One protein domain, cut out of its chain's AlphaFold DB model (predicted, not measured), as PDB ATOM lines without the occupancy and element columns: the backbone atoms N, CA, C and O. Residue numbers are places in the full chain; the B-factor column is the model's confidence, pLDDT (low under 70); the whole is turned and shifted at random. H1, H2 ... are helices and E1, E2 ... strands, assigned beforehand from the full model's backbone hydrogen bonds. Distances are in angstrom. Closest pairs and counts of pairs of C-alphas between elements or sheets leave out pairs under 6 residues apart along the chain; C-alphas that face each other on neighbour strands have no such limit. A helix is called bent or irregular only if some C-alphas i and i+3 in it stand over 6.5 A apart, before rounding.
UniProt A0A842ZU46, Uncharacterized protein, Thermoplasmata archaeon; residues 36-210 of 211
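Overview. This is residues 36 to 210 of the 211 residues of an uncharacterized protein of Thermoplasmata archaeon (UniProt A0A842ZU46). A pair of strands, E3 and E4, lies between helices H2 and H7, while a second pair, E1 and E2, has H6 packed on E1. H1 joins H2 and H6 in a cluster of three helices that touch one another; H3 packs on H1, and H4 and H8 lie far out. The printed part has 175 residues, with eight named helices and four named strands in the order H1 E1 E2 H2 H3 H4 H5 E3 H6 E4 H7 H8; the class is mostly helix, as helices hold 77 and strands 19 of the 96 residues in named elements. E1 and E2 are parallel, E3 and E4 antiparallel. The whole is compact and rounded, with a radius of gyration of the C-alphas of 15.6 A and spans of 39 by 34 by 32 A.

Arrangement. E3, residues 147 to 151, and E4, residues 184 to 188, are antiparallel at 144 degrees, with N 148 and O 187 within hydrogen-bond range at 2.8 A. The closest C-alphas of E3 and H2, residues 86 to 96, are Val 149 and Asn 89, 6.5 A; those of E4 and H7, residues 189 to 196, are Ile 187 and Gly 195, 6.4 A. H7 is irregular, C-alphas 190 and 193 being 8.5 A apart. H8, residues 198 to 208, is close to H7 but not clearly touching, at Ile 201 and Gly 195, 7.3 A. H5, residues 142 to 145, is close to H2 but not clearly touching, at Ile 142 and Asn 89, 6.5 A. H2 touches H6, residues 168 to 179, at Ala 88 and Leu 179, 5.1 A, a steep tilt of 57 degrees. H1, residues 37 to 52, the hub, touches H6 at Ser 51 and Lys 172, 5.5 A, a shallow tilt of 27 degrees, opposite ways. It touches H2 with residues 39 to 43 alone, at Ser 39 and Ala 95, 5.9 A. H1 only just touches H3, residues 103 to 111, with 3 pairs of C-alphas within 8 A, the closest Trp 50 and Leu 103, 6.5 A. E1, residues 58 to 61, comes closest to H6 at Ile 60 and Phe 175, 6.2 A. E1 and E2, residues 79 to 83, are parallel at 27 degrees, with N 60 and O 81 at 2.8 A. H4, residues 123 to 128, touches no helix. Every O i to N i+4 pair is within hydrogen-bond range in H1, H2, H3, H4, H6 and H8; H7 has 0 of 4, but 4 of 5 O i to N i+3 pairs, and H5 is too short for an i+4 pair.

Along the chain. H1 runs 22.7 A from C-alpha 37 at (-0.683, 15.822, -27.512); H6 is 16.3 A, H2 15.4 A and H8 15.3 A long, H8 ending at C-alpha 208, (-6.756, 13.408, -35.851).

Size, cuts and confidence. The C-alphas farthest apart, Gln 127 and Ile 210, are 47.2 A apart. The printed part has no cut; E1 to E2, H3 to H4, H4 to H5 and E3 to H6 are long links. Residues 209 to 210 have pLDDT under 70.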
ATOM      1  N   SER A  36      -3.736  15.886 -23.693       96.31
ATOM      2  CA  SER A  36      -2.703  16.691 -24.351       96.31
ATOM      3  C   SER A  36      -1.891  15.853 -25.337       96.31
ATOM      4  O   SER A  36      -1.549  14.718 -25.011       96.31
ATOM      5  N   GLU A  37      -1.485  16.451 -26.453       95.69
ATOM      6  CA  GLU A  37      -0.683  15.822 -27.512       95.69
ATOM      7  C   GLU A  37       0.544  15.073 -26.979       95.69
ATOM      8  O   GLU A  37       0.651  13.871 -27.186       95.69
ATOM      9  N   LYS A  38       1.370  15.717 -26.141       97.38
ATOM     10  CA  LYS A  38       2.520  15.068 -25.484       97.38
ATOM     11  C   LYS A  38       2.149  13.758 -24.767       97.38
ATOM     12  O   LYS A  38       2.877  12.772 -24.827       97.38
ATOM     13  N   SER A  39       1.015  13.744 -24.064       98.06
ATOM     14  CA  SER A  39       0.570  12.540 -23.358       98.06
ATOM     15  C   SER A  39       0.043  11.480 -24.325       98.06
ATOM     16  O   SER A  39       0.178  10.298 -24.033       98.06
ATOM     17  N   LEU A  40      -0.549  11.871 -25.457       97.69
ATOM     18  CA  LEU A  40      -0.933  10.924 -26.505       97.69
ATOM     19  C   LEU A  40       0.304  10.269 -27.125       97.69
ATOM     20  O   LEU A  40       0.348   9.047 -27.207       97.69
ATOM     21  N   GLU A  41       1.325  11.057 -27.470       97.88
ATOM     22  CA  GLU A  41       2.593  10.561 -28.022       97.88
ATOM     23  C   GLU A  41       3.286   9.579 -27.069       97.88
ATOM     24  O   GLU A  41       3.711   8.498 -27.485       97.88
ATOM     25  N   HIS A  42       3.358   9.925 -25.776       98.62
ATOM     26  CA  HIS A  42       3.934   9.048 -24.754       98.62
ATOM     27  C   HIS A  42       3.203   7.708 -24.685       98.62
ATOM     28  O   HIS A  42       3.827   6.646 -24.719       98.62
ATOM     29  N   TRP A  43       1.871   7.747 -24.610       98.56
ATOM     30  CA  TRP A  43       1.061   6.538 -24.507       98.56
ATOM     31  C   TRP A  43       1.084   5.703 -25.788       98.56
ATOM     32  O   TRP A  43       1.180   4.483 -25.697       98.56
ATOM     33  N   ASP A  44       1.066   6.312 -26.972       98.25
ATOM     34  CA  ASP A  44       1.174   5.577 -28.235       98.25
ATOM     35  C   ASP A  44       2.527   4.868 -28.360       98.25
ATOM     36  O   ASP A  44       2.584   3.706 -28.784       98.25
ATOM     37  N   LYS A  45       3.610   5.516 -27.911       98.62
ATOM     38  CA  LYS A  45       4.924   4.878 -27.821       98.62
ATOM     39  C   LYS A  45       4.918   3.723 -26.817       98.62
ATOM     40  O   LYS A  45       5.332   2.622 -27.169       98.62
ATOM     41  N   LEU A  46       4.420   3.944 -25.598       98.81
ATOM     42  CA  LEU A  46       4.345   2.916 -24.557       98.81
ATOM     43  C   LEU A  46       3.552   1.689 -25.018       98.81
ATOM     44  O   LEU A  46       4.014   0.563 -24.852       98.81
ATOM     45  N   ILE A  47       2.367   1.894 -25.595       98.75
ATOM     46  CA  ILE A  47       1.498   0.812 -26.071       98.75
ATOM     47  C   ILE A  47       2.144   0.076 -27.250       98.75
ATOM     48  O   ILE A  47       2.059  -1.150 -27.312       98.75
ATOM     49  N   THR A  48       2.852   0.779 -28.139       98.69
ATOM     50  CA  THR A  48       3.632   0.142 -29.211       98.69
ATOM     51  C   THR A  48       4.758  -0.719 -28.639       98.69
ATOM     52  O   THR A  48       4.816  -1.913 -28.937       98.69
ATOM     53  N   ASP A  49       5.591  -0.169 -27.755       98.81
ATOM     54  CA  ASP A  49       6.705  -0.889 -27.129       98.81
ATOM     55  C   ASP A  49       6.215  -2.092 -26.306       98.81
ATOM     56  O   ASP A  49       6.783  -3.184 -26.370       98.81
ATOM     57  N   TRP A  50       5.112  -1.930 -25.570       98.62
ATOM     58  CA  TRP A  50       4.468  -3.013 -24.833       98.62
ATOM     59  C   TRP A  50       3.940  -4.076 -25.802       98.62
ATOM     60  O   TRP A  50       4.173  -5.270 -25.604       98.62
ATOM     61  N   SER A  51       3.308  -3.682 -26.909       98.56
ATOM     62  CA  SER A  51       2.836  -4.638 -27.913       98.56
ATOM     63  C   SER A  51       3.969  -5.450 -28.553       98.56
ATOM     64  O   SER A  51       3.724  -6.575 -28.977       98.56
ATOM     65  N   GLU A  52       5.211  -4.965 -28.544       98.44
ATOM     66  CA  GLU A  52       6.379  -5.702 -29.045       98.44
ATOM     67  C   GLU A  52       7.112  -6.510 -27.962       98.44
ATOM     68  O   GLU A  52       7.764  -7.509 -28.264       98.44
ATOM     69  N   ASN A  53       6.959  -6.154 -26.685       98.06
ATOM     70  CA  ASN A  53       7.600  -6.869 -25.583       98.06
ATOM     71  C   ASN A  53       6.906  -8.216 -25.285       98.06
ATOM     72  O   ASN A  53       5.835  -8.261 -24.682       98.06
ATOM     73  N   GLN A  54       7.542  -9.330 -25.661       96.38
ATOM     74  CA  GLN A  54       6.999 -10.686 -25.489       96.38
ATOM     75  C   GLN A  54       6.823 -11.119 -24.025       96.38
ATOM     76  O   GLN A  54       6.007 -12.000 -23.753       96.38
ATOM     77  N   GLU A  55       7.556 -10.520 -23.088       96.69
ATOM     78  CA  GLU A  55       7.446 -10.863 -21.671       96.69
ATOM     79  C   GLU A  55       6.179 -10.276 -21.046       96.69
ATOM     80  O   GLU A  55       5.676 -10.811 -20.056       96.69
ATOM     81  N   LEU A  56       5.669  -9.162 -21.577       98.19
ATOM     82  CA  LEU A  56       4.455  -8.527 -21.080       98.19
ATOM     83  C   LEU A  56       3.204  -9.124 -21.746       98.19
ATOM     84  O   LEU A  56       3.187  -9.319 -22.972       98.19
ATOM     85  N   PRO A  57       2.127  -9.366 -20.980       98.19
ATOM     86  CA  PRO A  57       0.891  -9.905 -21.531       98.19
ATOM     87  C   PRO A  57       0.194  -8.904 -22.454       98.19
ATOM     88  O   PRO A  57       0.302  -7.691 -22.270       98.19
ATOM     89  N   LEU A  58      -0.576  -9.407 -23.421       98.62
ATOM     90  CA  LEU A  58      -1.510  -8.582 -24.193       98.62
ATOM     91  C   LEU A  58      -2.900  -8.615 -23.559       98.62
ATOM     92  O   LEU A  58      -3.469  -9.687 -23.346       98.62
ATOM     93  N   LEU A  59      -3.481  -7.439 -23.326       98.62
ATOM     94  CA  LEU A  59      -4.881  -7.309 -22.923       98.62
ATOM     95  C   LEU A  59      -5.790  -7.384 -24.149       98.62
ATOM     96  O   LEU A  59      -5.735  -6.537 -25.038       98.62
ATOM     97  N   ILE A  60      -6.666  -8.380 -24.187       98.31
ATOM     98  CA  ILE A  60      -7.533  -8.633 -25.334       98.31
ATOM     99  C   ILE A  60      -8.993  -8.455 -24.920       98.31
ATOM    100  O   ILE A  60      -9.532  -9.261 -24.165       98.31
ATOM    101  N   ARG A  61      -9.663  -7.411 -25.422       97.44
ATOM    102  CA  ARG A  61     -11.115  -7.193 -25.256       97.44
ATOM    103  C   ARG A  61     -11.944  -8.323 -25.886       97.44
ATOM    104  O   ARG A  61     -12.474  -8.208 -26.991       97.44
ATOM    105  N   LYS A  62     -12.075  -9.431 -25.160       96.12
ATOM    106  CA  LYS A  62     -12.881 -10.590 -25.540       96.12
ATOM    107  C   LYS A  62     -13.411 -11.314 -24.303       96.12
ATOM    108  O   LYS A  62     -12.963 -12.406 -23.961       96.12
ATOM    109  N   PRO A  63     -14.413 -10.733 -23.626       94.25
ATOM    110  CA  PRO A  63     -14.775 -11.128 -22.268       94.25
ATOM    111  C   PRO A  63     -15.260 -12.581 -22.152       94.25
ATOM    112  O   PRO A  63     -15.096 -13.217 -21.116       94.25
ATOM    113  N   LYS A  64     -15.817 -13.136 -23.237       93.31
ATOM    114  CA  LYS A  64     -16.321 -14.515 -23.284       93.31
ATOM    115  C   LYS A  64     -15.224 -15.586 -23.263       93.31
ATOM    116  O   LYS A  64     -15.555 -16.747 -23.064       93.31
ATOM    117  N   GLU A  65     -13.955 -15.221 -23.452       94.50
ATOM    118  CA  GLU A  65     -12.826 -16.162 -23.373       94.50
ATOM    119  C   GLU A  65     -12.200 -16.247 -21.971       94.50
ATOM    120  O   GLU A  65     -11.148 -16.848 -21.807       94.50
ATOM    121  N   GLY A  66     -12.869 -15.700 -20.948       94.94
ATOM    122  CA  GLY A  66     -12.452 -15.822 -19.550       94.94
ATOM    123  C   GLY A  66     -11.686 -14.596 -19.070       94.94
ATOM    124  O   GLY A  66     -10.457 -14.591 -19.040       94.94
ATOM    125  N   ARG A  67     -12.417 -13.544 -18.677       97.19
ATOM    126  CA  ARG A  67     -11.809 -12.297 -18.186       97.19
ATOM    127  C   ARG A  67     -10.825 -12.547 -17.040       97.19
ATOM    128  O   ARG A  67     -11.161 -13.248 -16.088       97.19
ATOM    129  N   GLY A  68      -9.636 -11.953 -17.136       97.69
ATOM    130  CA  GLY A  68      -8.578 -12.049 -16.125       97.69
ATOM    131  C   GLY A  68      -7.835 -13.389 -16.076       97.69
ATOM    132  O   GLY A  68      -6.933 -13.548 -15.253       97.69
ATOM    133  N   GLN A  69      -8.179 -14.360 -16.927       98.00
ATOM    134  CA  GLN A  69      -7.411 -15.602 -17.055       98.00
ATOM    135  C   GLN A  69      -6.108 -15.358 -17.823       98.00
ATOM    136  O   GLN A  69      -6.058 -14.512 -18.713       98.00
ATOM    137  N   SER A  70      -5.073 -16.127 -17.489       97.69
ATOM    138  CA  SER A  70      -3.815 -16.166 -18.234       97.69
ATOM    139  C   SER A  70      -3.909 -17.251 -19.303       97.69
ATOM    140  O   SER A  70      -3.888 -18.445 -18.998       97.69
ATOM    141  N   LEU A  71      -4.092 -16.847 -20.560       98.25
ATOM    142  CA  LEU A  71      -4.115 -17.756 -21.702       98.25
ATOM    143  C   LEU A  71      -2.778 -17.691 -22.431       98.25
ATOM    144  O   LEU A  71      -2.188 -16.626 -22.575       98.25
ATOM    145  N   VAL A  72      -2.303 -18.824 -22.942       98.25
ATOM    146  CA  VAL A  72      -1.018 -18.875 -23.646       98.25
ATOM    147  C   VAL A  72      -1.253 -18.955 -25.146       98.25
ATOM    148  O   VAL A  72      -1.863 -19.905 -25.638       98.25
ATOM    149  N   HIS A  73      -0.739 -17.970 -25.880       98.38
ATOM    150  CA  HIS A  73      -0.778 -17.962 -27.335       98.38
ATOM    151  C   HIS A  73      -0.021 -19.172 -27.902       98.38
ATOM    152  O   HIS A  73       1.119 -19.441 -27.512       98.38
ATOM    153  N   ILE A  74      -0.638 -19.909 -28.833       97.62
ATOM    154  CA  ILE A  74      -0.110 -21.206 -29.280       97.62
ATOM    155  C   ILE A  74       1.245 -21.044 -29.975       97.62
ATOM    156  O   ILE A  74       2.178 -21.776 -29.650       97.62
ATOM    157  N   ALA A  75       1.370 -20.072 -30.885       97.00
ATOM    158  CA  ALA A  75       2.558 -19.940 -31.729       97.00
ATOM    159  C   ALA A  75       3.740 -19.251 -31.027       97.00
ATOM    160  O   ALA A  75       4.880 -19.669 -31.192       97.00
ATOM    161  N   THR A  76       3.485 -18.199 -30.242       97.50
ATOM    162  CA  THR A  76       4.560 -17.376 -29.641       97.50
ATOM    163  C   THR A  76       4.759 -17.623 -28.155       97.50
ATOM    164  O   THR A  76       5.675 -17.062 -27.563       97.50
ATOM    165  N   ARG A  77       3.887 -18.417 -27.521       97.69
ATOM    166  CA  ARG A  77       3.876 -18.647 -26.067       97.69
ATOM    167  C   ARG A  77       3.668 -17.387 -25.220       97.69
ATOM    168  O   ARG A  77       3.786 -17.457 -24.003       97.69
ATOM    169  N   ARG A  78       3.327 -16.259 -25.848       98.25
ATOM    170  CA  ARG A  78       3.018 -15.011 -25.155       98.25
ATOM    171  C   ARG A  78       1.724 -15.142 -24.357       98.25
ATOM    172  O   ARG A  78       0.772 -15.776 -24.817       98.25
ATOM    173  N   GLU A  79       1.693 -14.516 -23.192       98.56
ATOM    174  CA  GLU A  79       0.500 -14.427 -22.361       98.56
ATOM    175  C   GLU A  79      -0.545 -13.480 -22.976       98.56
ATOM    176  O   GLU A  79      -0.239 -12.374 -23.428       98.56
ATOM    177  N   LEU A  80      -1.796 -13.928 -22.989       98.69
ATOM    178  CA  LEU A  80      -2.972 -13.196 -23.432       98.69
ATOM    179  C   LEU A  80      -3.969 -13.155 -22.277       98.69
ATOM    180  O   LEU A  80      -4.321 -14.197 -21.723       98.69
ATOM    181  N   ILE A  81      -4.464 -11.966 -21.950       98.50
ATOM    182  CA  ILE A  81      -5.430 -11.768 -20.871       98.50
ATOM    183  C   ILE A  81      -6.735 -11.261 -21.486       98.50
ATOM    184  O   ILE A  81      -6.797 -10.110 -21.934       98.50
ATOM    185  N   PRO A  82      -7.800 -12.080 -21.527       98.06
ATOM    186  CA  PRO A  82      -9.113 -11.606 -21.925       98.06
ATOM    187  C   PRO A  82      -9.629 -10.549 -20.940       98.06
ATOM    188  O   PRO A  82      -9.473 -10.680 -19.725       98.06
ATOM    189  N   THR A  83     -10.275  -9.503 -21.448       98.06
ATOM    190  CA  THR A  83     -10.803  -8.376 -20.658       98.06
ATOM    191  C   THR A  83     -12.155  -7.889 -21.198       98.06
ATOM    192  O   THR A  83     -12.586  -8.295 -22.285       98.06
ATOM    193  N   ASP A  84     -12.859  -7.051 -20.430       96.31
ATOM    194  CA  ASP A  84     -13.906  -6.168 -20.979       96.31
ATOM    195  C   ASP A  84     -13.329  -4.788 -21.347       96.31
ATOM    196  O   ASP A  84     -12.159  -4.698 -21.685       96.31
ATOM    197  N   ASN A  85     -14.130  -3.716 -21.350       96.06
ATOM    198  CA  ASN A  85     -13.662  -2.373 -21.717       96.06
ATOM    199  C   ASN A  85     -12.915  -1.630 -20.584       96.06
ATOM    200  O   ASN A  85     -12.522  -0.477 -20.760       96.06
ATOM    201  N   SER A  86     -12.739  -2.250 -19.415       97.69
ATOM    202  CA  SER A  86     -12.122  -1.606 -18.246       97.69
ATOM    203  C   SER A  86     -10.676  -1.147 -18.469       97.69
ATOM    204  O   SER A  86     -10.365  -0.023 -18.077       97.69
ATOM    205  N   PRO A  87      -9.806  -1.914 -19.153       98.25
ATOM    206  CA  PRO A  87      -8.472  -1.428 -19.497       98.25
ATOM    207  C   PRO A  87      -8.458  -0.145 -20.343       98.25
ATOM    208  O   PRO A  87      -7.592   0.697 -20.137       98.25
ATOM    209  N   ALA A  88      -9.427   0.046 -21.248       98.06
ATOM    210  CA  ALA A  88      -9.513   1.269 -22.056       98.06
ATOM    211  C   ALA A  88      -9.887   2.499 -21.209       98.06
ATOM    212  O   ALA A  88      -9.368   3.589 -21.419       98.06
ATOM    213  N   ASN A  89     -10.753   2.322 -20.207       98.00
ATOM    214  CA  ASN A  89     -11.053   3.381 -19.237       98.00
ATOM    215  C   ASN A  89      -9.807   3.736 -18.416       98.00
ATOM    216  O   ASN A  89      -9.527   4.909 -18.185       98.00
ATOM    217  N   TRP A  90      -9.045   2.718 -18.010       98.31
ATOM    218  CA  TRP A  90      -7.797   2.879 -17.274       98.31
ATOM    219  C   TRP A  90      -6.735   3.646 -18.069       98.31
ATOM    220  O   TRP A  90      -6.204   4.632 -17.556       98.31
ATOM    221  N   SER A  91      -6.473   3.266 -19.323       98.38
ATOM    222  CA  SER A  91      -5.478   3.966 -20.144       98.38
ATOM    223  C   SER A  91      -5.905   5.399 -20.458       98.38
ATOM    224  O   SER A  91      -5.098   6.317 -20.317       98.38
ATOM    225  N   PHE A  92      -7.183   5.619 -20.795       98.44
ATOM    226  CA  PHE A  92      -7.704   6.965 -21.026       98.44
ATOM    227  C   PHE A  92      -7.558   7.847 -19.784       98.44
ATOM    228  O   PHE A  92      -7.067   8.970 -19.880       98.44
ATOM    229  N   PHE A  93      -7.967   7.344 -18.614       98.19
ATOM    230  CA  PHE A  93      -7.902   8.090 -17.361       98.19
ATOM    231  C   PHE A  93      -6.470   8.516 -17.034       98.19
ATOM    232  O   PHE A  93      -6.227   9.694 -16.781       98.19
ATOM    233  N   HIS A  94      -5.509   7.591 -17.073       98.50
ATOM    234  CA  HIS A  94      -4.126   7.925 -16.739       98.50
ATOM    235  C   HIS A  94      -3.494   8.887 -17.747       98.50
ATOM    236  O   HIS A  94      -2.822   9.832 -17.333       98.50
ATOM    237  N   ALA A  95      -3.769   8.725 -19.043       98.56
ATOM    238  CA  ALA A  95      -3.321   9.675 -20.057       98.56
ATOM    239  C   ALA A  95      -3.941  11.069 -19.860       98.56
ATOM    240  O   ALA A  95      -3.245  12.080 -19.920       98.56
ATOM    241  N   TYR A  96      -5.235  11.148 -19.537       98.00
ATOM    242  CA  TYR A  96      -5.891  12.419 -19.212       98.00
ATOM    243  C   TYR A  96      -5.265  13.099 -17.986       98.00
ATOM    244  O   TYR A  96      -5.019  14.305 -18.000       98.00
ATOM    245  N   GLN A  97      -4.914  12.314 -16.966       97.88
ATOM    246  CA  GLN A  97      -4.217  12.774 -15.763       97.88
ATOM    247  C   GLN A  97      -2.717  13.049 -15.982       97.88
ATOM    248  O   GLN A  97      -2.032  13.424 -15.030       97.88
ATOM    249  N   LYS A  98      -2.203  12.898 -17.215       98.12
ATOM    250  CA  LYS A  98      -0.786  13.081 -17.588       98.12
ATOM    251  C   LYS A  98       0.164  12.166 -16.813       98.12
ATOM    252  O   LYS A  98       1.300  12.538 -16.525       98.12
ATOM    253  N   ILE A  99      -0.314  10.979 -16.452       98.19
ATOM    254  CA  ILE A  99       0.503   9.939 -15.837       98.19
ATOM    255  C   ILE A  99       1.211   9.190 -16.965       98.19
ATOM    256  O   ILE A  99       0.575   8.640 -17.868       98.19
ATOM    257  N   GLU A 100       2.535   9.203 -16.908       97.12
ATOM    258  CA  GLU A 100       3.432   8.571 -17.868       97.12
ATOM    259  C   GLU A 100       4.009   7.301 -17.227       97.12
ATOM    260  O   GLU A 100       4.627   7.370 -16.168       97.12
ATOM    261  N   PHE A 101       3.785   6.144 -17.855       98.50
ATOM    262  CA  PHE A 101       4.379   4.863 -17.453       98.50
ATOM    263  C   PHE A 101       5.474   4.442 -18.432       98.50
ATOM    264  O   PHE A 101       5.391   4.758 -19.622       98.50
ATOM    265  N   ASP A 102       6.450   3.671 -17.961       98.56
ATOM    266  CA  ASP A 102       7.345   2.877 -18.803       98.56
ATOM    267  C   ASP A 102       7.016   1.367 -18.736       98.56
ATOM    268  O   ASP A 102       6.092   0.928 -18.049       98.56
ATOM    269  N   LEU A 103       7.759   0.527 -19.468       98.69
ATOM    270  CA  LEU A 103       7.520  -0.926 -19.469       98.69
ATOM    271  C   LEU A 103       7.762  -1.596 -18.104       98.69
ATOM    272  O   LEU A 103       7.152  -2.631 -17.823       98.69
ATOM    273  N   LYS A 104       8.645  -1.044 -17.262       98.44
ATOM    274  CA  LYS A 104       8.897  -1.558 -15.908       98.44
ATOM    275  C   LYS A 104       7.723  -1.230 -14.995       98.44
ATOM    276  O   LYS A 104       7.325  -2.090 -14.213       98.44
ATOM    277  N   ASP A 105       7.139  -0.044 -15.140       98.62
ATOM    278  CA  ASP A 105       5.907   0.314 -14.439       98.62
ATOM    279  C   ASP A 105       4.765  -0.618 -14.846       98.62
ATOM    280  O   ASP A 105       4.086  -1.166 -13.981       98.62
ATOM    281  N   ILE A 106       4.590  -0.881 -16.149       98.56
ATOM    282  CA  ILE A 106       3.570  -1.825 -16.633       98.56
ATOM    283  C   ILE A 106       3.781  -3.224 -16.046       98.56
ATOM    284  O   ILE A 106       2.820  -3.831 -15.570       98.56
ATOM    285  N   ARG A 107       5.022  -3.734 -16.027       98.44
ATOM    286  CA  ARG A 107       5.345  -5.004 -15.355       98.44
ATOM    287  C   ARG A 107       4.898  -4.973 -13.898       98.44
ATOM    288  O   ARG A 107       4.159  -5.856 -13.474       98.44
ATOM    289  N   LYS A 108       5.309  -3.941 -13.160       98.31
ATOM    290  CA  LYS A 108       4.984  -3.796 -11.744       98.31
ATOM    291  C   LYS A 108       3.474  -3.738 -11.505       98.31
ATOM    292  O   LYS A 108       2.988  -4.367 -10.575       98.31
ATOM    293  N   LEU A 109       2.722  -3.048 -12.358       98.12
ATOM    294  CA  LEU A 109       1.263  -2.979 -12.270       98.12
ATOM    295  C   LEU A 109       0.588  -4.340 -12.512       98.12
ATOM    296  O   LEU A 109      -0.467  -4.598 -11.934       98.12
ATOM    297  N   PHE A 110       1.168  -5.216 -13.337       97.62
ATOM    298  CA  PHE A 110       0.708  -6.604 -13.446       97.62
ATOM    299  C   PHE A 110       1.037  -7.415 -12.197       97.62
ATOM    300  O   PHE A 110       0.152  -8.104 -11.689       97.62
ATOM    301  N   ASP A 111       2.268  -7.302 -11.695       96.62
ATOM    302  CA  ASP A 111       2.737  -8.036 -10.515       96.62
ATOM    303  C   ASP A 111       1.938  -7.652  -9.257       96.62
ATOM    304  O   ASP A 111       1.542  -8.518  -8.475       96.62
ATOM    305  N   ASP A 112       1.632  -6.363  -9.101       96.94
ATOM    306  CA  ASP A 112       0.817  -5.825  -8.007       96.94
ATOM    307  C   ASP A 112      -0.694  -6.040  -8.241       96.94
ATOM    308  O   ASP A 112      -1.507  -5.836  -7.339       96.94
ATOM    309  N   GLY A 113      -1.095  -6.469  -9.444       95.00
ATOM    310  CA  GLY A 113      -2.495  -6.695  -9.800       95.00
ATOM    311  C   GLY A 113      -3.326  -5.410  -9.823       95.00
ATOM    312  O   GLY A 113      -4.466  -5.414  -9.364       95.00
ATOM    313  N   GLU A 114      -2.775  -4.317 -10.347       95.69
ATOM    314  CA  GLU A 114      -3.377  -2.977 -10.325       95.69
ATOM    315  C   GLU A 114      -4.101  -2.593 -11.625       95.69
ATOM    316  O   GLU A 114      -4.947  -1.696 -11.619       95.69
ATOM    317  N   ILE A 115      -3.856  -3.306 -12.731       96.81
ATOM    318  CA  ILE A 115      -4.549  -3.062 -14.004       96.81
ATOM    319  C   ILE A 115      -5.950  -3.698 -13.972       96.81
ATOM    320  O   ILE A 115      -6.062  -4.922 -13.852       96.81
ATOM    321  N   PRO A 116      -7.041  -2.920 -14.116       97.19
ATOM    322  CA  PRO A 116      -8.396  -3.456 -14.088       97.19
ATOM    323  C   PRO A 116      -8.702  -4.274 -15.346       97.19
ATOM    324  O   PRO A 116      -8.742  -3.742 -16.452       97.19
ATOM    325  N   ILE A 117      -8.998  -5.564 -15.175       97.12
ATOM    326  CA  ILE A 117      -9.296  -6.483 -16.291       97.12
ATOM    327  C   ILE A 117     -10.795  -6.626 -16.575       97.12
ATOM    328  O   ILE A 117     -11.197  -7.101 -17.642       97.12
ATOM    329  N   ALA A 118     -11.631  -6.221 -15.617       97.19
ATOM    330  CA  ALA A 118     -13.078  -6.285 -15.715       97.19
ATOM    331  C   ALA A 118     -13.751  -5.185 -14.891       97.19
ATOM    332  O   ALA A 118     -13.219  -4.737 -13.873       97.19
ATOM    333  N   PHE A 119     -14.973  -4.811 -15.269       96.06
ATOM    334  CA  PHE A 119     -15.785  -3.902 -14.463       96.06
ATOM    335  C   PHE A 119     -16.121  -4.567 -13.129       96.06
ATOM    336  O   PHE A 119     -15.886  -4.016 -12.052       96.06
ATOM    337  N   LEU A 120     -16.614  -5.799 -13.234       95.75
ATOM    338  CA  LEU A 120     -16.857  -6.722 -12.143       95.75
ATOM    339  C   LEU A 120     -16.672  -8.150 -12.666       95.75
ATOM    340  O   LEU A 120     -17.197  -8.502 -13.730       95.75
ATOM    341  N   LEU A 121     -15.956  -8.970 -11.902       95.44
ATOM    342  CA  LEU A 121     -15.878 -10.407 -12.127       95.44
ATOM    343  C   LEU A 121     -17.035 -11.115 -11.426       95.44
ATOM    344  O   LEU A 121     -17.327 -10.853 -10.258       95.44
ATOM    345  N   SER A 122     -17.668 -12.057 -12.121       94.44
ATOM    346  CA  SER A 122     -18.542 -13.030 -11.469       94.44
ATOM    347  C   SER A 122     -17.736 -13.947 -10.541       94.44
ATOM    348  O   SER A 122     -16.515 -14.071 -10.661       94.44
ATOM    349  N   LYS A 123     -18.424 -14.655  -9.636       94.44
ATOM    350  CA  LYS A 123     -17.782 -15.639  -8.748       94.44
ATOM    351  C   LYS A 123     -17.007 -16.703  -9.535       94.44
ATOM    352  O   LYS A 123     -15.895 -17.043  -9.152       94.44
ATOM    353  N   TYR A 124     -17.589 -17.196 -10.631       93.56
ATOM    354  CA  TYR A 124     -16.952 -18.187 -11.497       93.56
ATOM    355  C   TYR A 124     -15.709 -17.622 -12.192       93.56
ATOM    356  O   TYR A 124     -14.658 -18.256 -12.185       93.56
ATOM    357  N   GLU A 125     -15.789 -16.413 -12.755       94.75
ATOM    358  CA  GLU A 125     -14.618 -15.787 -13.378       94.75
ATOM    359  C   GLU A 125     -13.511 -15.538 -12.346       94.75
ATOM    360  O   GLU A 125     -12.374 -15.929 -12.578       94.75
ATOM    361  N   GLY A 126     -13.838 -14.992 -11.171       94.25
ATOM    362  CA  GLY A 126     -12.859 -14.692 -10.121       94.25
ATOM    363  C   GLY A 126     -12.164 -15.919  -9.513       94.25
ATOM    364  O   GLY A 126     -11.061 -15.793  -8.977       94.25
ATOM    365  N   GLN A 127     -12.780 -17.103  -9.599       95.62
ATOM    366  CA  GLN A 127     -12.149 -18.373  -9.217       95.62
ATOM    367  C   GLN A 127     -11.089 -18.827 -10.224       95.62
ATOM    368  O   GLN A 127     -10.104 -19.436  -9.820       95.62
ATOM    369  N   ASN A 128     -11.281 -18.518 -11.508       95.81
ATOM    370  CA  ASN A 128     -10.402 -18.958 -12.593       95.81
ATOM    371  C   ASN A 128      -9.404 -17.876 -13.041       95.81
ATOM    372  O   ASN A 128      -8.438 -18.178 -13.734       95.81
ATOM    373  N   ALA A 129      -9.638 -16.614 -12.679       96.81
ATOM    374  CA  ALA A 129      -8.791 -15.493 -13.055       96.81
ATOM    375  C   ALA A 129      -7.478 -15.466 -12.257       96.81
ATOM    376  O   ALA A 129      -7.471 -15.644 -11.036       96.81
ATOM    377  N   VAL A 130      -6.382 -15.168 -12.955       97.19
ATOM    378  CA  VAL A 130      -5.085 -14.825 -12.357       97.19
ATOM    379  C   VAL A 130      -5.113 -13.359 -11.926       97.19
ATOM    380  O   VAL A 130      -4.823 -13.038 -10.777       97.19
ATOM    381  N   TYR A 131      -5.587 -12.485 -12.815       97.25
ATOM    382  CA  TYR A 131      -5.712 -11.049 -12.582       97.25
ATOM    383  C   TYR A 131      -7.137 -10.711 -12.144       97.25
ATOM    384  O   TYR A 131      -8.104 -11.077 -12.810       97.25
ATOM    385  N   LYS A 132      -7.283 -10.027 -11.004       95.81
ATOM    386  CA  LYS A 132      -8.583  -9.879 -10.318       95.81
ATOM    387  C   LYS A 132      -9.002  -8.441 -10.043       95.81
ATOM    388  O   LYS A 132      -9.992  -8.227  -9.345       95.81
ATOM    389  N   LYS A 133      -8.257  -7.450 -10.533       95.81
ATOM    390  CA  LYS A 133      -8.606  -6.048 -10.305       95.81
ATOM    391  C   LYS A 133      -9.906  -5.707 -11.023       95.81
ATOM    392  O   LYS A 133     -10.034  -5.891 -12.237       95.81
ATOM    393  N   ASN A 134     -10.839  -5.160 -10.253       94.19
ATOM    394  CA  ASN A 134     -12.147  -4.730 -10.726       94.19
ATOM    395  C   ASN A 134     -12.185  -3.206 -10.842       94.19
ATOM    396  O   ASN A 134     -11.703  -2.503  -9.952       94.19
ATOM    397  N   MET A 135     -12.839  -2.690 -11.880       95.56
ATOM    398  CA  MET A 135     -12.972  -1.247 -12.079       95.56
ATOM    399  C   MET A 135     -14.123  -0.618 -11.285       95.56
ATOM    400  O   MET A 135     -14.065   0.575 -11.020       95.56
ATOM    401  N   GLN A 136     -15.148  -1.369 -10.851       91.19
ATOM    402  CA  GLN A 136     -16.389  -0.811 -10.274       91.19
ATOM    403  C   GLN A 136     -16.169   0.326  -9.255       91.19
ATOM    404  O   GLN A 136     -16.868   1.338  -9.304       91.19
ATOM    405  N   ARG A 137     -15.198   0.173  -8.345       86.31
ATOM    406  CA  ARG A 137     -14.880   1.160  -7.297       86.31
ATOM    407  C   ARG A 137     -13.585   1.943  -7.545       86.31
ATOM    408  O   ARG A 137     -13.231   2.755  -6.700       86.31
ATOM    409  N   SER A 138     -12.917   1.707  -8.671       90.00
ATOM    410  CA  SER A 138     -11.692   2.403  -9.064       90.00
ATOM    411  C   SER A 138     -11.971   3.868  -9.402       90.00
ATOM    412  O   SER A 138     -13.048   4.197  -9.904       90.00
ATOM    413  N   GLU A 139     -10.985   4.730  -9.173       90.38
ATOM    414  CA  GLU A 139     -10.965   6.106  -9.685       90.38
ATOM    415  C   GLU A 139     -10.864   6.150 -11.214       90.38
ATOM    416  O   GLU A 139     -11.421   7.039 -11.850       90.38
ATOM    417  N   THR A 140     -10.270   5.116 -11.817       93.00
ATOM    418  CA  THR A 140     -10.174   4.969 -13.273       93.00
ATOM    419  C   THR A 140     -11.510   4.623 -13.940       93.00
ATOM    420  O   THR A 140     -11.580   4.487 -15.158       93.00
ATOM    421  N   ASN A 141     -12.579   4.447 -13.157       94.31
ATOM    422  CA  ASN A 141     -13.930   4.221 -13.652       94.31
ATOM    423  C   ASN A 141     -14.591   5.543 -14.052       94.31
ATOM    424  O   ASN A 141     -15.413   6.088 -13.308       94.31
ATOM    425  N   ILE A 142     -14.253   6.050 -15.234       94.25
ATOM    426  CA  ILE A 142     -14.759   7.346 -15.700       94.25
ATOM    427  C   ILE A 142     -16.282   7.366 -15.918       94.25
ATOM    428  O   ILE A 142     -16.885   8.435 -15.827       94.25
ATOM    429  N   ASN A 143     -16.927   6.200 -16.065       92.56
ATOM    430  CA  ASN A 143     -18.391   6.088 -16.100       92.56
ATOM    431  C   ASN A 143     -19.042   6.636 -14.818       92.56
ATOM    432  O   ASN A 143     -20.160   7.142 -14.859       92.56
ATOM    433  N   ARG A 144     -18.354   6.587 -13.664       92.94
ATOM    434  CA  ARG A 144     -18.858   7.191 -12.411       92.94
ATOM    435  C   ARG A 144     -18.908   8.714 -12.463       92.94
ATOM    436  O   ARG A 144     -19.657   9.309 -11.696       92.94
ATOM    437  N   SER A 145     -18.133   9.310 -13.359       92.38
ATOM    438  CA  SER A 145     -18.108  10.745 -13.630       92.38
ATOM    439  C   SER A 145     -19.004  11.127 -14.816       92.38
ATOM    440  O   SER A 145     -18.927  12.258 -15.281       92.38
ATOM    441  N   GLY A 146     -19.847  10.204 -15.304       95.44
ATOM    442  CA  GLY A 146     -20.799  10.455 -16.389       95.44
ATOM    443  C   GLY A 146     -20.202  10.393 -17.795       95.44
ATOM    444  O   GLY A 146     -20.810  10.927 -18.718       95.44
ATOM    445  N   TRP A 147     -19.032   9.768 -17.965       96.81
ATOM    446  CA  TRP A 147     -18.358   9.651 -19.261       96.81
ATOM    447  C   TRP A 147     -18.297   8.217 -19.761       96.81
ATOM    448  O   TRP A 147     -17.961   7.321 -18.999       96.81
ATOM    449  N   THR A 148     -18.501   8.019 -21.059       96.06
ATOM    450  CA  THR A 148     -18.281   6.735 -21.733       96.06
ATOM    451  C   THR A 148     -17.116   6.842 -22.714       96.06
ATOM    452  O   THR A 148     -17.045   7.793 -23.493       96.06
ATOM    453  N   VAL A 149     -16.204   5.861 -22.680       96.44
ATOM    454  CA  VAL A 149     -15.125   5.716 -23.674       96.44
ATOM    455  C   VAL A 149     -15.678   5.147 -24.974       96.44
ATOM    456  O   VAL A 149     -16.189   4.025 -24.986       96.44
ATOM    457  N   CYS A 150     -15.464   5.872 -26.065       96.31
ATOM    458  CA  CYS A 150     -15.677   5.409 -27.431       96.31
ATOM    459  C   CYS A 150     -14.340   5.267 -28.157       96.31
ATOM    460  O   CYS A 150     -13.360   5.932 -27.816       96.31
ATOM    461  N   HIS A 151     -14.312   4.416 -29.184       96.38
ATOM    462  CA  HIS A 151     -13.131   4.190 -30.015       96.38
ATOM    463  C   HIS A 151     -13.337   4.744 -31.425       96.38
ATOM    464  O   HIS A 151     -14.393   4.555 -32.023       96.38
ATOM    465  N   ILE A 152     -12.315   5.397 -31.976       95.69
ATOM    466  CA  ILE A 152     -12.325   5.953 -33.336       95.69
ATOM    467  C   ILE A 152     -12.216   4.820 -34.369       95.69
ATOM    468  O   ILE A 152     -13.003   4.722 -35.315       95.69
ATOM    469  N   ASN A 153     -11.224   3.949 -34.190       93.44
ATOM    470  CA  ASN A 153     -11.091   2.696 -34.918       93.44
ATOM    471  C   ASN A 153     -11.747   1.566 -34.120       93.44
ATOM    472  O   ASN A 153     -11.546   1.484 -32.906       93.44
ATOM    473  N   PRO A 154     -12.512   0.680 -34.777       90.12
ATOM    474  CA  PRO A 154     -13.245  -0.375 -34.094       90.12
ATOM    475  C   PRO A 154     -12.301  -1.386 -33.434       90.12
ATOM    476  O   PRO A 154     -11.361  -1.875 -34.051       90.12
ATOM    477  N   VAL A 155     -12.626  -1.780 -32.202       90.12
ATOM    478  CA  VAL A 155     -11.840  -2.719 -31.374       90.12
ATOM    479  C   VAL A 155     -12.450  -4.132 -31.408       90.12
ATOM    480  O   VAL A 155     -12.593  -4.832 -30.404       90.12
ATOM    481  N   GLY A 156     -12.942  -4.535 -32.578       85.31
ATOM    482  CA  GLY A 156     -13.648  -5.800 -32.763       85.31
ATOM    483  C   GLY A 156     -12.719  -6.924 -33.213       85.31
ATOM    484  O   GLY A 156     -12.083  -6.812 -34.253       85.31
ATOM    485  N   LEU A 157     -12.724  -8.053 -32.498       89.56
ATOM    486  CA  LEU A 157     -12.132  -9.308 -32.977       89.56
ATOM    487  C   LEU A 157     -13.187 -10.251 -33.550       89.56
ATOM    488  O   LEU A 157     -14.369 -10.203 -33.191       89.56
ATOM    489  N   ASN A 158     -12.735 -11.187 -34.389       83.94
ATOM    490  CA  ASN A 158     -13.574 -12.279 -34.865       83.94
ATOM    491  C   ASN A 158     -14.111 -13.096 -33.673       83.94
ATOM    492  O   ASN A 158     -13.360 -13.707 -32.906       83.94
ATOM    493  N   LYS A 159     -15.439 -13.118 -33.535       78.75
ATOM    494  CA  LYS A 159     -16.134 -13.762 -32.413       78.75
ATOM    495  C   LYS A 159     -16.005 -15.289 -32.419       78.75
ATOM    496  O   LYS A 159     -16.129 -15.885 -31.357       78.75
ATOM    497  N   ASN A 160     -15.730 -15.900 -33.573       87.25
ATOM    498  CA  ASN A 160     -15.748 -17.356 -33.750       87.25
ATOM    499  C   ASN A 160     -14.369 -18.021 -33.608       87.25
ATOM    500  O   ASN A 160     -14.299 -19.235 -33.453       87.25
ATOM    501  N   LYS A 161     -13.276 -17.252 -33.670       92.50
ATOM    502  CA  LYS A 161     -11.897 -17.768 -33.599       92.50
ATOM    503  C   LYS A 161     -11.330 -17.564 -32.198       92.50
ATOM    504  O   LYS A 161     -11.440 -16.448 -31.713       92.50
ATOM    505  N   LYS A 162     -10.727 -18.565 -31.549       96.00
ATOM    506  CA  LYS A 162     -10.153 -18.399 -30.195       96.00
ATOM    507  C   LYS A 162      -8.938 -17.472 -30.215       96.00
ATOM    508  O   LYS A 162      -8.150 -17.554 -31.154       96.00
ATOM    509  N   ILE A 163      -8.728 -16.638 -29.188       96.88
ATOM    510  CA  ILE A 163      -7.605 -15.672 -29.200       96.88
ATOM    511  C   ILE A 163      -6.243 -16.361 -29.228       96.88
ATOM    512  O   ILE A 163      -5.317 -15.852 -29.843       96.88
ATOM    513  N   ILE A 164      -6.134 -17.552 -28.638       97.81
ATOM    514  CA  ILE A 164      -4.888 -18.330 -28.618       97.81
ATOM    515  C   ILE A 164      -4.470 -18.858 -30.006       97.81
ATOM    516  O   ILE A 164      -3.325 -19.274 -30.163       97.81
ATOM    517  N   GLU A 165      -5.383 -18.842 -30.986       96.69
ATOM    518  CA  GLU A 165      -5.204 -19.307 -32.375       96.69
ATOM    519  C   GLU A 165      -5.128 -18.141 -33.388       96.69
ATOM    520  O   GLU A 165      -4.947 -18.358 -34.591       96.69
ATOM    521  N   MET A 166      -5.356 -16.898 -32.947       96.44
ATOM    522  CA  MET A 166      -5.265 -15.714 -33.809       96.44
ATOM    523  C   MET A 166      -3.814 -15.418 -34.174       96.44
ATOM    524  O   MET A 166      -2.907 -15.872 -33.493       96.44
ATOM    525  N   SER A 167      -3.566 -14.692 -35.265       96.50
ATOM    526  CA  SER A 167      -2.184 -14.294 -35.535       96.50
ATOM    527  C   SER A 167      -1.727 -13.296 -34.468       96.50
ATOM    528  O   SER A 167      -2.513 -12.472 -33.991       96.50
ATOM    529  N   ILE A 168      -0.450 -13.350 -34.091       97.56
ATOM    530  CA  ILE A 168       0.077 -12.425 -33.084       97.56
ATOM    531  C   ILE A 168      -0.021 -10.967 -33.552       97.56
ATOM    532  O   ILE A 168      -0.303 -10.094 -32.741       97.56
ATOM    533  N   GLU A 169       0.120 -10.712 -34.851       97.31
ATOM    534  CA  GLU A 169       0.015  -9.368 -35.424       97.31
ATOM    535  C   GLU A 169      -1.420  -8.823 -35.369       97.31
ATOM    536  O   GLU A 169      -1.619  -7.666 -35.001       97.31
ATOM    537  N   GLU A 170      -2.439  -9.661 -35.606       96.50
ATOM    538  CA  GLU A 170      -3.844  -9.285 -35.363       96.50
ATOM    539  C   GLU A 170      -4.080  -8.927 -33.886       96.50
ATOM    540  O   GLU A 170      -4.765  -7.951 -33.586       96.50
ATOM    541  N   LEU A 171      -3.504  -9.697 -32.954       98.12
ATOM    542  CA  LEU A 171      -3.657  -9.460 -31.515       98.12
ATOM    543  C   LEU A 171      -2.932  -8.193 -31.051       98.12
ATOM    544  O   LEU A 171      -3.484  -7.446 -30.247       98.12
ATOM    545  N   LYS A 172      -1.724  -7.930 -31.561       98.44
ATOM    546  CA  LYS A 172      -0.984  -6.689 -31.301       98.44
ATOM    547  C   LYS A 172      -1.730  -5.479 -31.844       98.44
ATOM    548  O   LYS A 172      -1.839  -4.474 -31.148       98.44
ATOM    549  N   GLN A 173      -2.261  -5.562 -33.064       97.81
ATOM    550  CA  GLN A 173      -3.024  -4.461 -33.643       97.81
ATOM    551  C   GLN A 173      -4.291  -4.183 -32.834       97.81
ATOM    552  O   GLN A 173      -4.511  -3.046 -32.427       97.81
ATOM    553  N   HIS A 174      -5.048  -5.230 -32.493       98.00
ATOM    554  CA  HIS A 174      -6.190  -5.115 -31.587       98.00
ATOM    555  C   HIS A 174      -5.811  -4.481 -30.251       98.00
ATOM    556  O   HIS A 174      -6.512  -3.597 -29.778       98.00
ATOM    557  N   PHE A 175      -4.715  -4.923 -29.638       98.56
ATOM    558  CA  PHE A 175      -4.229  -4.381 -28.374       98.56
ATOM    559  C   PHE A 175      -3.937  -2.876 -28.468       98.56
ATOM    560  O   PHE A 175      -4.372  -2.120 -27.598       98.56
ATOM    561  N   LYS A 176      -3.270  -2.436 -29.544       98.44
ATOM    562  CA  LYS A 176      -3.006  -1.013 -29.806       98.44
ATOM    563  C   LYS A 176      -4.308  -0.231 -29.970       98.44
ATOM    564  O   LYS A 176      -4.537   0.717 -29.230       98.44
ATOM    565  N   ASP A 177      -5.206  -0.675 -30.850       97.62
ATOM    566  CA  ASP A 177      -6.502  -0.009 -31.058       97.62
ATOM    567  C   ASP A 177      -7.352   0.010 -29.775       97.62
ATOM    568  O   ASP A 177      -8.092   0.961 -29.517       97.62
ATOM    569  N   PHE A 178      -7.231  -1.024 -28.943       98.38
ATOM    570  CA  PHE A 178      -7.965  -1.154 -27.695       98.38
ATOM    571  C   PHE A 178      -7.484  -0.210 -26.598       98.38
ATOM    572  O   PHE A 178      -8.329   0.323 -25.879       98.38
ATOM    573  N   LEU A 179      -6.169  -0.039 -26.437       98.31
ATOM    574  CA  LEU A 179      -5.587   0.675 -25.299       98.31
ATOM    575  C   LEU A 179      -5.047   2.063 -25.618       98.31
ATOM    576  O   LEU A 179      -4.938   2.853 -24.681       98.31
ATOM    577  N   SER A 180      -4.740   2.383 -26.877       98.19
ATOM    578  CA  SER A 180      -4.224   3.702 -27.254       98.19
ATOM    579  C   SER A 180      -5.256   4.792 -26.970       98.19
ATOM    580  O   SER A 180      -6.298   4.830 -27.634       98.19
ATOM    581  N   PRO A 181      -4.972   5.742 -26.061       98.12
ATOM    582  CA  PRO A 181      -5.866   6.869 -25.818       98.12
ATOM    583  C   PRO A 181      -6.038   7.756 -27.059       98.12
ATOM    584  O   PRO A 181      -7.070   8.400 -27.216       98.12
ATOM    585  N   SER A 182      -5.082   7.736 -27.997       97.00
ATOM    586  CA  SER A 182      -5.211   8.424 -29.289       97.00
ATOM    587  C   SER A 182      -6.290   7.811 -30.187       97.00
ATOM    588  O   SER A 182      -6.731   8.445 -31.145       97.00
ATOM    589  N   ASN A 183      -6.715   6.574 -29.918       97.56
ATOM    590  CA  ASN A 183      -7.843   5.931 -30.580       97.56
ATOM    591  C   ASN A 183      -9.161   6.130 -29.811       97.56
ATOM    592  O   ASN A 183     -10.157   5.497 -30.146       97.56
ATOM    593  N   MET A 184      -9.190   6.975 -28.780       97.69
ATOM    594  CA  MET A 184     -10.339   7.124 -27.895       97.69
ATOM    595  C   MET A 184     -10.842   8.560 -27.823       97.69
ATOM    596  O   MET A 184     -10.102   9.528 -27.986       97.69
ATOM    597  N   PHE A 185     -12.122   8.692 -27.506       97.00
ATOM    598  CA  PHE A 185     -12.733   9.947 -27.092       97.00
ATOM    599  C   PHE A 185     -13.854   9.660 -26.097       97.00
ATOM    600  O   PHE A 185     -14.331   8.529 -25.992       97.00
ATOM    601  N   LEU A 186     -14.265  10.690 -25.360       97.19
ATOM    602  CA  LEU A 186     -15.371  10.583 -24.419       97.19
ATOM    603  C   LEU A 186     -16.636  11.217 -24.974       97.19
ATOM    604  O   LEU A 186     -16.589  12.189 -25.735       97.19
ATOM    605  N   ILE A 187     -17.754  10.673 -24.523       97.00
ATOM    606  CA  ILE A 187     -19.095  11.234 -24.651       97.00
ATOM    607  C   ILE A 187     -19.808  11.148 -23.297       97.00
ATOM    608  O   ILE A 187     -19.441  10.302 -22.472       97.00
ATOM    609  N   PRO A 188     -20.821  11.988 -23.048       96.75
ATOM    610  CA  PRO A 188     -21.708  11.817 -21.904       96.75
ATOM    611  C   PRO A 188     -22.370  10.433 -21.925       96.75
ATOM    612  O   PRO A 188     -22.826   9.972 -22.973       96.75
ATOM    613  N   SER A 189     -22.401   9.746 -20.782       94.75
ATOM    614  CA  SER A 189     -22.900   8.365 -20.703       94.75
ATOM    615  C   SER A 189     -24.390   8.229 -21.026       94.75
ATOM    616  O   SER A 189     -24.818   7.179 -21.495       94.75
ATOM    617  N   ASP A 190     -25.181   9.277 -20.813       94.88
ATOM    618  CA  ASP A 190     -26.588   9.353 -21.217       94.88
ATOM    619  C   ASP A 190     -26.776   9.460 -22.741       94.88
ATOM    620  O   ASP A 190     -27.874   9.230 -23.248       94.88
ATOM    621  N   LEU A 191     -25.697   9.735 -23.482       93.62
ATOM    622  CA  LEU A 191     -25.661   9.830 -24.937       93.62
ATOM    623  C   LEU A 191     -24.796   8.735 -25.575       93.62
ATOM    624  O   LEU A 191     -24.286   8.948 -26.669       93.62
ATOM    625  N   GLU A 192     -24.638   7.559 -24.950       90.00
ATOM    626  CA  GLU A 192     -23.728   6.495 -25.425       90.00
ATOM    627  C   GLU A 192     -23.835   6.205 -26.940       90.00
ATOM    628  O   GLU A 192     -22.830   6.113 -27.644       90.00
ATOM    629  N   GLY A 193     -25.060   6.153 -27.476       91.25
ATOM    630  CA  GLY A 193     -25.304   5.903 -28.902       91.25
ATOM    631  C   GLY A 193     -24.782   6.990 -29.854       91.25
ATOM    632  O   GLY A 193     -24.558   6.703 -31.028       91.25
ATOM    633  N   PHE A 194     -24.552   8.215 -29.371       93.25
ATOM    634  CA  PHE A 194     -23.946   9.298 -30.153       93.25
ATOM    635  C   PHE A 194     -22.507   8.959 -30.563       93.25
ATOM    636  O   PHE A 194     -22.098   9.250 -31.686       93.25
ATOM    637  N   GLY A 195     -21.769   8.283 -29.679       93.06
ATOM    638  CA  GLY A 195     -20.383   7.858 -29.883       93.06
ATOM    639  C   GLY A 195     -20.190   6.911 -31.063       93.06
ATOM    640  O   GLY A 195     -19.130   6.895 -31.678       93.06
ATOM    641  N   GLU A 196     -21.232   6.158 -31.405       92.50
ATOM    642  CA  GLU A 196     -21.225   5.154 -32.470       92.50
ATOM    643  C   GLU A 196     -21.701   5.719 -33.821       92.50
ATOM    644  O   GLU A 196     -21.727   5.000 -34.825       92.50
ATOM    645  N   LEU A 197     -22.099   6.999 -33.882       94.38
ATOM    646  CA  LEU A 197     -22.561   7.597 -35.131       94.38
ATOM    647  C   LEU A 197     -21.415   7.692 -36.149       94.38
ATOM    648  O   LEU A 197     -20.370   8.273 -35.839       94.38
ATOM    649  N   PRO A 198     -21.613   7.222 -37.399       93.56
ATOM    650  CA  PRO A 198     -20.585   7.289 -38.435       93.56
ATOM    651  C   PRO A 198     -20.040   8.701 -38.666       93.56
ATOM    652  O   PRO A 198     -18.835   8.863 -38.840       93.56
ATOM    653  N   HIS A 199     -20.904   9.722 -38.617       95.25
ATOM    654  CA  HIS A 199     -20.520  11.132 -38.752       95.25
ATOM    655  C   HIS A 199     -19.538  11.569 -37.675       95.25
ATOM    656  O   HIS A 199     -18.541  12.215 -37.983       95.25
ATOM    657  N   LEU A 200     -19.789  11.175 -36.424       96.00
ATOM    658  CA  LEU A 200     -18.920  11.528 -35.313       96.00
ATOM    659  C   LEU A 200     -17.571  10.823 -35.418       96.00
ATOM    660  O   LEU A 200     -16.529  11.461 -35.289       96.00
ATOM    661  N   ILE A 201     -17.580   9.523 -35.713       95.69
ATOM    662  CA  ILE A 201     -16.352   8.754 -35.929       95.69
ATOM    663  C   ILE A 201     -15.532   9.348 -37.078       95.69
ATOM    664  O   ILE A 201     -14.315   9.498 -36.955       95.69
ATOM    665  N   GLN A 202     -16.178   9.707 -38.189       94.88
ATOM    666  CA  GLN A 202     -15.500  10.300 -39.335       94.88
ATOM    667  C   GLN A 202     -14.899  11.667 -38.994       94.88
ATOM    668  O   GLN A 202     -13.761  11.933 -39.377       94.88
ATOM    669  N   GLU A 203     -15.615  12.505 -38.245       95.75
ATOM    670  CA  GLU A 203     -15.104  13.805 -37.806       95.75
ATOM    671  C   GLU A 203     -13.878  13.643 -36.895       95.75
ATOM    672  O   GLU A 203     -12.835  14.253 -37.139       95.75
ATOM    673  N   MET A 204     -13.946  12.732 -35.916       94.88
ATOM    674  CA  MET A 204     -12.813  12.404 -35.041       94.88
ATOM    675  C   MET A 204     -11.592  11.921 -35.846       94.88
ATOM    676  O   MET A 204     -10.471  12.354 -35.575       94.88
ATOM    677  N   LYS A 205     -11.795  11.078 -36.872       93.50
ATOM    678  CA  LYS A 205     -10.725  10.612 -37.781       93.50
ATOM    679  C   LYS A 205     -10.109  11.746 -38.589       93.50
ATOM    680  O   LYS A 205      -8.888  11.868 -38.633       93.50
ATOM    681  N   ASN A 206     -10.946  12.556 -39.236       90.44
ATOM    682  CA  ASN A 206     -10.499  13.638 -40.112       90.44
ATOM    683  C   ASN A 206      -9.593  14.608 -39.364       90.44
ATOM    684  O   ASN A 206      -8.556  15.011 -39.881       90.44
ATOM    685  N   LYS A 207      -9.975  14.959 -38.136       84.25
ATOM    686  CA  LYS A 207      -9.249  15.943 -37.343       84.25
ATOM    687  C   LYS A 207      -7.995  15.381 -36.681       84.25
ATOM    688  O   LYS A 207      -7.023  16.116 -36.576       84.25
ATOM    689  N   LYS A 208      -7.976  14.090 -36.322       76.38
ATOM    690  CA  LYS A 208      -6.756  13.408 -35.851       76.38
ATOM    691  C   LYS A 208      -5.631  13.427 -36.896       76.38
ATOM    692  O   LYS A 208      -4.471  13.460 -36.529       76.38
ATOM    693  N   ASN A 209      -5.966  13.411 -38.186       61.09
ATOM    694  CA  ASN A 209      -4.973  13.438 -39.267       61.09
ATOM    695  C   ASN A 209      -4.450  14.852 -39.600       61.09
ATOM    696  O   ASN A 209      -3.633  14.989 -40.509       61.09
ATOM    697  N   ILE A 210      -4.975  15.894 -38.947       53.44
ATOM    698  CA  ILE A 210      -4.648  17.308 -39.210       53.44
ATOM    699  C   ILE A 210      -3.919  17.949 -38.013       53.44
ATOM    700  O   ILE A 210      -3.245  18.959 -38.198       53.44
TER     701      ILE A 210